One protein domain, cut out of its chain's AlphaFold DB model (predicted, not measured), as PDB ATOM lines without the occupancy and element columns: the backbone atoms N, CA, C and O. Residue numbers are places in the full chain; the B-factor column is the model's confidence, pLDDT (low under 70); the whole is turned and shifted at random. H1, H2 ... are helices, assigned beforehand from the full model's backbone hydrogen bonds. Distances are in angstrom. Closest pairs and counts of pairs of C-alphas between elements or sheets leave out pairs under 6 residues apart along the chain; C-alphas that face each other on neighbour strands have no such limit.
ATOM      1  N   LYS A   3      37.040  80.646 139.869       65.69
ATOM      2  CA  LYS A   3      37.372  82.051 139.599       65.69
ATOM      3  C   LYS A   3      36.942  82.405 138.177       65.69
ATOM      4  O   LYS A   3      37.267  81.681 137.235       65.69
ATOM      5  N   GLY A   4      36.274  83.551 138.036       75.75
ATOM      6  CA  GLY A   4      35.939  84.167 136.744       75.75
ATOM      7  C   GLY A   4      37.132  84.828 136.042       75.75
ATOM      8  O   GLY A   4      36.977  85.372 134.956       75.75
ATOM      9  N   THR A   5      38.322  84.759 136.642       85.44
ATOM     10  CA  THR A   5      39.573  85.276 136.080       85.44
ATOM     11  C   THR A   5      40.559  84.130 135.902       85.44
ATOM     12  O   THR A   5      40.697  83.280 136.788       85.44
ATOM     13  N   ALA A   6      41.252  84.110 134.764       90.75
ATOM     14  CA  ALA A   6      42.309  83.144 134.494       90.75
ATOM     15  C   ALA A   6      43.448  83.270 135.518       90.75
ATOM     16  O   ALA A   6      43.819  84.375 135.907       90.75
ATOM     17  N   HIS A   7      44.006  82.135 135.948       92.81
ATOM     18  CA  HIS A   7      45.136  82.132 136.882       92.81
ATOM     19  C   HIS A   7      46.428  82.671 136.246       92.81
ATOM     20  O   HIS A   7      47.190  83.362 136.912       92.81
ATOM     21  N   TYR A   8      46.634  82.392 134.957       94.44
ATOM     22  CA  TYR A   8      47.706  82.959 134.141       94.44
ATOM     23  C   TYR A   8      47.102  83.794 133.022       94.44
ATOM     24  O   TYR A   8      46.042  83.446 132.488       94.44
ATOM     25  N   SER A   9      47.772  84.882 132.644       95.25
ATOM     26  CA  SER A   9      47.309  85.687 131.521       95.25
ATOM     27  C   SER A   9      47.443  84.910 130.207       95.25
ATOM     28  O   SER A   9      48.344  84.089 130.017       95.25
ATOM     29  N   LEU A  10      46.562  85.200 129.248       96.31
ATOM     30  CA  LEU A  10      46.634  84.577 127.926       96.31
ATOM     31  C   LEU A  10      47.935  84.934 127.181       96.31
ATOM     32  O   LEU A  10      48.426  84.140 126.384       96.31
ATOM     33  N   ALA A  11      48.511  86.106 127.465       96.81
ATOM     34  CA  ALA A  11      49.782  86.544 126.894       96.81
ATOM     35  C   ALA A  11      50.957  85.670 127.367       96.81
ATOM     36  O   ALA A  11      51.771  85.245 126.550       96.81
ATOM     37  N   GLU A  12      51.012  85.331 128.657       97.31
ATOM     38  CA  GLU A  12      52.046  84.438 129.203       97.31
ATOM     39  C   GLU A  12      51.944  83.026 128.619       97.31
ATOM     40  O   GLU A  12      52.956  82.428 128.249       97.31
ATOM     41  N   VAL A  13      50.720  82.505 128.473       97.19
ATOM     42  CA  VAL A  13      50.492  81.204 127.828       97.19
ATOM     43  C   VAL A  13      51.022  81.218 126.392       97.19
ATOM     44  O   VAL A  13      51.741  80.300 125.998       97.19
ATOM     45  N   ARG A  14      50.737  82.273 125.619       97.69
ATOM     46  CA  ARG A  14      51.229  82.430 124.238       97.69
ATOM     47  C   ARG A  14      52.755  82.448 124.165       97.69
ATOM     48  O   ARG A  14      53.317  81.682 123.385       97.69
ATOM     49  N   ALA A  15      53.416  83.214 125.030       98.06
ATOM     50  CA  ALA A  15      54.877  83.283 125.072       98.06
ATOM     51  C   ALA A  15      55.523  81.904 125.315       98.06
ATOM     52  O   ALA A  15      56.532  81.558 124.696       98.06
ATOM     53  N   LEU A  16      54.925  81.066 126.173       98.31
ATOM     54  CA  LEU A  16      55.397  79.694 126.393       98.31
ATOM     55  C   LEU A  16      55.217  78.808 125.152       98.31
ATOM     56  O   LEU A  16      56.112  78.028 124.820       98.31
ATOM     57  N   LEU A  17      54.084  78.922 124.457       97.94
ATOM     58  CA  LEU A  17      53.806  78.152 123.240       97.94
ATOM     59  C   LEU A  17      54.764  78.515 122.099       97.94
ATOM     60  O   LEU A  17      55.270  77.617 121.421       97.94
ATOM     61  N   GLU A  18      55.046  79.806 121.920       97.12
ATOM     62  CA  GLU A  18      55.999  80.324 120.928       97.12
ATOM     63  C   GLU A  18      57.432  79.877 121.232       97.12
ATOM     64  O   GLU A  18      58.147  79.437 120.334       97.12
ATOM     65  N   ALA A  19      57.815  79.848 122.512       97.69
ATOM     66  CA  ALA A  19      59.087  79.287 122.970       97.69
ATOM     67  C   ALA A  19      59.167  77.746 122.866       97.69
ATOM     68  O   ALA A  19      60.130  77.139 123.337       97.69
ATOM     69  N   GLY A  20      58.145  77.081 122.311       96.25
ATOM     70  CA  GLY A  20      58.093  75.624 122.162       96.25
ATOM     71  C   GLY A  20      57.868  74.865 123.475       96.25
ATOM     72  O   GLY A  20      57.992  73.637 123.515       96.25
ATOM     73  N   ARG A  21      57.505  75.562 124.558       97.56
ATOM     74  CA  ARG A  21      57.308  74.995 125.899       97.56
ATOM     75  C   ARG A  21      55.897  74.437 126.067       97.56
ATOM     76  O   ARG A  21      55.138  74.859 126.929       97.56
ATOM     77  N   MET A  22      55.564  73.437 125.252       96.50
ATOM     78  CA  MET A  22      54.280  72.735 125.318       96.50
ATOM     79  C   MET A  22      54.467  71.227 125.478       96.50
ATOM     80  O   MET A  22      55.136  70.564 124.669       96.50
ATOM     81  N   ARG A  23      53.811  70.663 126.494       97.31
ATOM     82  CA  ARG A  23      53.694  69.219 126.725       97.31
ATOM     83  C   ARG A  23      52.220  68.853 126.851       97.31
ATOM     84  O   ARG A  23      51.444  69.620 127.406       97.31
ATOM     85  N   LEU A  24      51.861  67.688 126.325       97.12
ATOM     86  CA  LEU A  24      50.530  67.109 126.463       97.12
ATOM     87  C   LEU A  24      50.651  65.870 127.343       97.12
ATOM     88  O   LEU A  24      51.625  65.121 127.221       97.12
ATOM     89  N   THR A  25      49.673  65.651 128.216       98.06
ATOM     90  CA  THR A  25      49.516  64.346 128.863       98.06
ATOM     91  C   THR A  25      49.157  63.301 127.809       98.06
ATOM     92  O   THR A  25      48.696  63.637 126.714       98.06
ATOM     93  N   ARG A  26      49.347  62.016 128.130       97.94
ATOM     94  CA  ARG A  26      49.029  60.942 127.184       97.94
ATOM     95  C   ARG A  26      47.559  60.971 126.755       97.94
ATOM     96  O   ARG A  26      47.278  60.914 125.566       97.94
ATOM     97  N   THR A  27      46.649  61.151 127.707       98.19
ATOM     98  CA  THR A  27      45.205  61.220 127.448       98.19
ATOM     99  C   THR A  27      44.815  62.422 126.585       98.19
ATOM    100  O   THR A  27      44.001  62.273 125.681       98.19
ATOM    101  N   ALA A  28      45.433  63.593 126.792       97.94
ATOM    102  CA  ALA A  28      45.202  64.763 125.943       97.94
ATOM    103  C   ALA A  28      45.739  64.562 124.516       97.94
ATOM    104  O   ALA A  28      45.103  64.988 123.555       97.94
ATOM    105  N   TYR A  29      46.891  63.899 124.366       98.12
ATOM    106  CA  TYR A  29      47.450  63.553 123.057       98.12
ATOM    107  C   TYR A  29      46.558  62.567 122.292       98.12
ATOM    108  O   TYR A  29      46.269  62.784 121.118       98.12
ATOM    109  N   ASP A  30      46.092  61.511 122.960       98.31
ATOM    110  CA  ASP A  30      45.222  60.506 122.347       98.31
ATOM    111  C   ASP A  30      43.861  61.112 121.965       98.31
ATOM    112  O   ASP A  30      43.386  60.891 120.851       98.31
ATOM    113  N   GLY A  31      43.280  61.950 122.832       98.31
ATOM    114  CA  GLY A  31      42.052  62.688 122.528       98.31
ATOM    115  C   GLY A  31      42.209  63.636 121.334       98.31
ATOM    116  O   GLY A  31      41.359  63.647 120.447       98.31
ATOM    117  N   ALA A  32      43.319  64.378 121.255       98.19
ATOM    118  CA  ALA A  32      43.615  65.230 120.103       98.19
ATOM    119  C   ALA A  32      43.720  64.415 118.801       98.19
ATOM    120  O   ALA A  32      43.099  64.776 117.801       98.19
ATOM    121  N   ASN A  33      44.426  63.280 118.822       97.94
ATOM    122  CA  ASN A  33      44.555  62.412 117.648       97.94
ATOM    123  C   ASN A  33      43.212  61.847 117.174       97.94
ATOM    124  O   ASN A  33      42.982  61.781 115.968       97.94
ATOM    125  N   GLN A  34      42.315  61.472 118.091       98.44
ATOM    126  CA  GLN A  34      40.963  61.018 117.735       98.44
ATOM    127  C   GLN A  34      40.147  62.116 117.033       98.44
ATOM    128  O   GLN A  34      39.298  61.809 116.202       98.44
ATOM    129  N   MET A  35      40.439  63.388 117.319       98.00
ATOM    130  CA  MET A  35      39.854  64.551 116.640       98.00
ATOM    131  C   MET A  35      40.603  64.944 115.352       98.00
ATOM    132  O   MET A  35      40.298  65.975 114.757       98.00
ATOM    133  N   GLY A  36      41.607  64.170 114.920       98.12
ATOM    134  CA  GLY A  36      42.438  64.492 113.755       98.12
ATOM    135  C   GLY A  36      43.450  65.620 113.999       98.12
ATOM    136  O   GLY A  36      43.997  66.178 113.048       98.12
ATOM    137  N   LEU A  37      43.713  65.970 115.261       98.25
ATOM    138  CA  LEU A  37      44.637  67.034 115.647       98.25
ATOM    139  C   LEU A  37      45.975  66.450 116.091       98.25
ATOM    140  O   LEU A  37      46.054  65.659 117.026       98.25
ATOM    141  N   ASN A  38      47.058  66.915 115.472       96.69
ATOM    142  CA  ASN A  38      48.406  66.639 115.958       96.69
ATOM    143  C   ASN A  38      48.874  67.739 116.933       96.69
ATOM    144  O   ASN A  38      48.232  68.777 117.106       96.69
ATOM    145  N   LYS A  39      50.047  67.548 117.552       96.50
ATOM    146  CA  LYS A  39      50.620  68.505 118.516       96.50
ATOM    147  C   LYS A  39      50.763  69.928 117.950       96.50
ATOM    148  O   LYS A  39      50.582  70.888 118.694       96.50
ATOM    149  N   ARG A  40      51.098  70.085 116.663       96.81
ATOM    150  CA  ARG A  40      51.203  71.405 116.021       96.81
ATOM    151  C   ARG A  40      49.822  72.046 115.902       96.81
ATOM    152  O   ARG A  40      49.672  73.174 116.350       96.81
ATOM    153  N   SER A  41      48.824  71.308 115.420       97.81
ATOM    154  CA  SER A  41      47.445  71.798 115.318       97.81
ATOM    155  C   SER A  41      46.897  72.250 116.674       97.81
ATOM    156  O   SER A  41      46.310  73.320 116.773       97.81
ATOM    157  N   VAL A  42      47.152  71.486 117.745       98.00
ATOM    158  CA  VAL A  42      46.761  71.875 119.112       98.00
ATOM    159  C   VAL A  42      47.426  73.186 119.530       98.00
ATOM    160  O   VAL A  42      46.750  74.084 120.025       98.00
ATOM    161  N   ARG A  43      48.740  73.328 119.311       98.00
ATOM    162  CA  ARG A  43      49.458  74.577 119.610       98.00
ATOM    163  C   ARG A  43      48.856  75.755 118.842       98.00
ATOM    164  O   ARG A  43      48.667  76.816 119.425       98.00
ATOM    165  N   ASP A  44      48.566  75.568 117.560       98.06
ATOM    166  CA  ASP A  44      48.058  76.633 116.698       98.06
ATOM    167  C   ASP A  44      46.640  77.068 117.124       98.06
ATOM    168  O   ASP A  44      46.364  78.264 117.158       98.06
ATOM    169  N   ILE A  45      45.788  76.137 117.577       97.81
ATOM    170  CA  ILE A  45      44.486  76.452 118.200       97.81
ATOM    171  C   ILE A  45      44.674  77.271 119.484       97.81
ATOM    172  O   ILE A  45      44.018  78.293 119.673       97.81
ATOM    173  N   LEU A  46      45.597  76.866 120.364       97.50
ATOM    174  CA  LEU A  46      45.865  77.602 121.606       97.50
ATOM    175  C   LEU A  46      46.392  79.024 121.335       97.50
ATOM    176  O   LEU A  46      46.051  79.957 122.061       97.50
ATOM    177  N   LEU A  47      47.170  79.211 120.263       97.94
ATOM    178  CA  LEU A  47      47.615  80.523 119.782       97.94
ATOM    179  C   LEU A  47      46.490  81.352 119.135       97.94
ATOM    180  O   LEU A  47      46.692  82.531 118.857       97.94
ATOM    181  N   GLN A  48      45.303  80.801 118.898       98.00
ATOM    182  CA  GLN A  48      44.158  81.545 118.359       98.00
ATOM    183  C   GLN A  48      43.128  81.930 119.426       98.00
ATOM    184  O   GLN A  48      42.281  82.776 119.152       98.00
ATOM    185  N   LEU A  49      43.238  81.390 120.646       97.94
ATOM    186  CA  LEU A  49      42.326  81.707 121.748       97.94
ATOM    187  C   LEU A  49      42.242  83.212 122.016       97.94
ATOM    188  O   LEU A  49      43.249  83.923 122.015       97.94
ATOM    189  N   ALA A  50      41.051  83.690 122.331       96.56
ATOM    190  CA  ALA A  50      40.772  85.046 122.768       96.56
ATOM    191  C   ALA A  50      40.261  85.047 124.220       96.56
ATOM    192  O   ALA A  50      39.780  84.026 124.711       96.56
ATOM    193  N   PRO A  51      40.285  86.196 124.926       94.62
ATOM    194  CA  PRO A  51      39.753  86.281 126.289       94.62
ATOM    195  C   PRO A  51      38.297  85.809 126.431       94.62
ATOM    196  O   PRO A  51      37.915  85.345 127.497       94.62
ATOM    197  N   ARG A  52      37.495  85.883 125.357       95.50
ATOM    198  CA  ARG A  52      36.105  85.393 125.325       95.50
ATOM    199  C   ARG A  52      35.972  83.866 125.377       95.50
ATOM    200  O   ARG A  52      34.906  83.381 125.728       95.50
TER     201      ARG A  52
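Overview. This is residues 3 to 52 of the 60 residues of the protein "Motility quorum-sensing regulator" of Cupriavidus taiwanensis (UniProt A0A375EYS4). Three short helices make an open U: H1 and the link after it form one arm, H2 stands across the closed end, and H3 with residues 47 to 52 runs back as the other arm. H1 and H3 run opposite ways at a shallow tilt of 22 degrees, while H2 and H3 make a corner. The printed part has 50 residues, with three named helices in the order H1, H2, H3 and no named strand; the class is all helix. It is only just loose, close to compact, with a radius of gyration of the C-alphas of 11.9 A and spans of 30 by 25 by 18 A.

Along the chain. After residues 3 to 9, H1 covers residues 10 to 18, 12.4 A from first to last C-alpha, beginning at C-alpha 10 (46.634, 84.577, 127.926). H2 covers residues 26 to 34, also 12.4 A, beginning at C-alpha 26 (49.029, 60.942, 127.184). H3 covers residues 39 to 46, 10.7 A, ending at C-alpha 46 (45.865, 77.602, 121.606).

Arrangement. H1 and H2 are apart. H1 and H3 are close but not clearly touching; their closest C-alphas, of Leu 17 and Arg 43, are 6.7 A apart. H2 and H3 only just touch, with 3 pairs of C-alphas within 8 A, and touch only at the corner by their link. Their closest C-alphas are those of Ala 32 and Val 42, 7.4 A apart, and their lines are about perpendicular at 89 degrees. In H1, H2 and H3 every O i to N i+4 pair is within hydrogen-bond range.

Size, cuts and confidence. The two C-alphas farthest apart, of Lys 3 and Gly 36, are 31.7 A apart. The printed part has no cut. The link from H1 to H2 is short, with 7 residues, and that from H2 to H3 is tight, with 4. The mean pLDDT of the printed part is 95.9, and residue 3 is under 70.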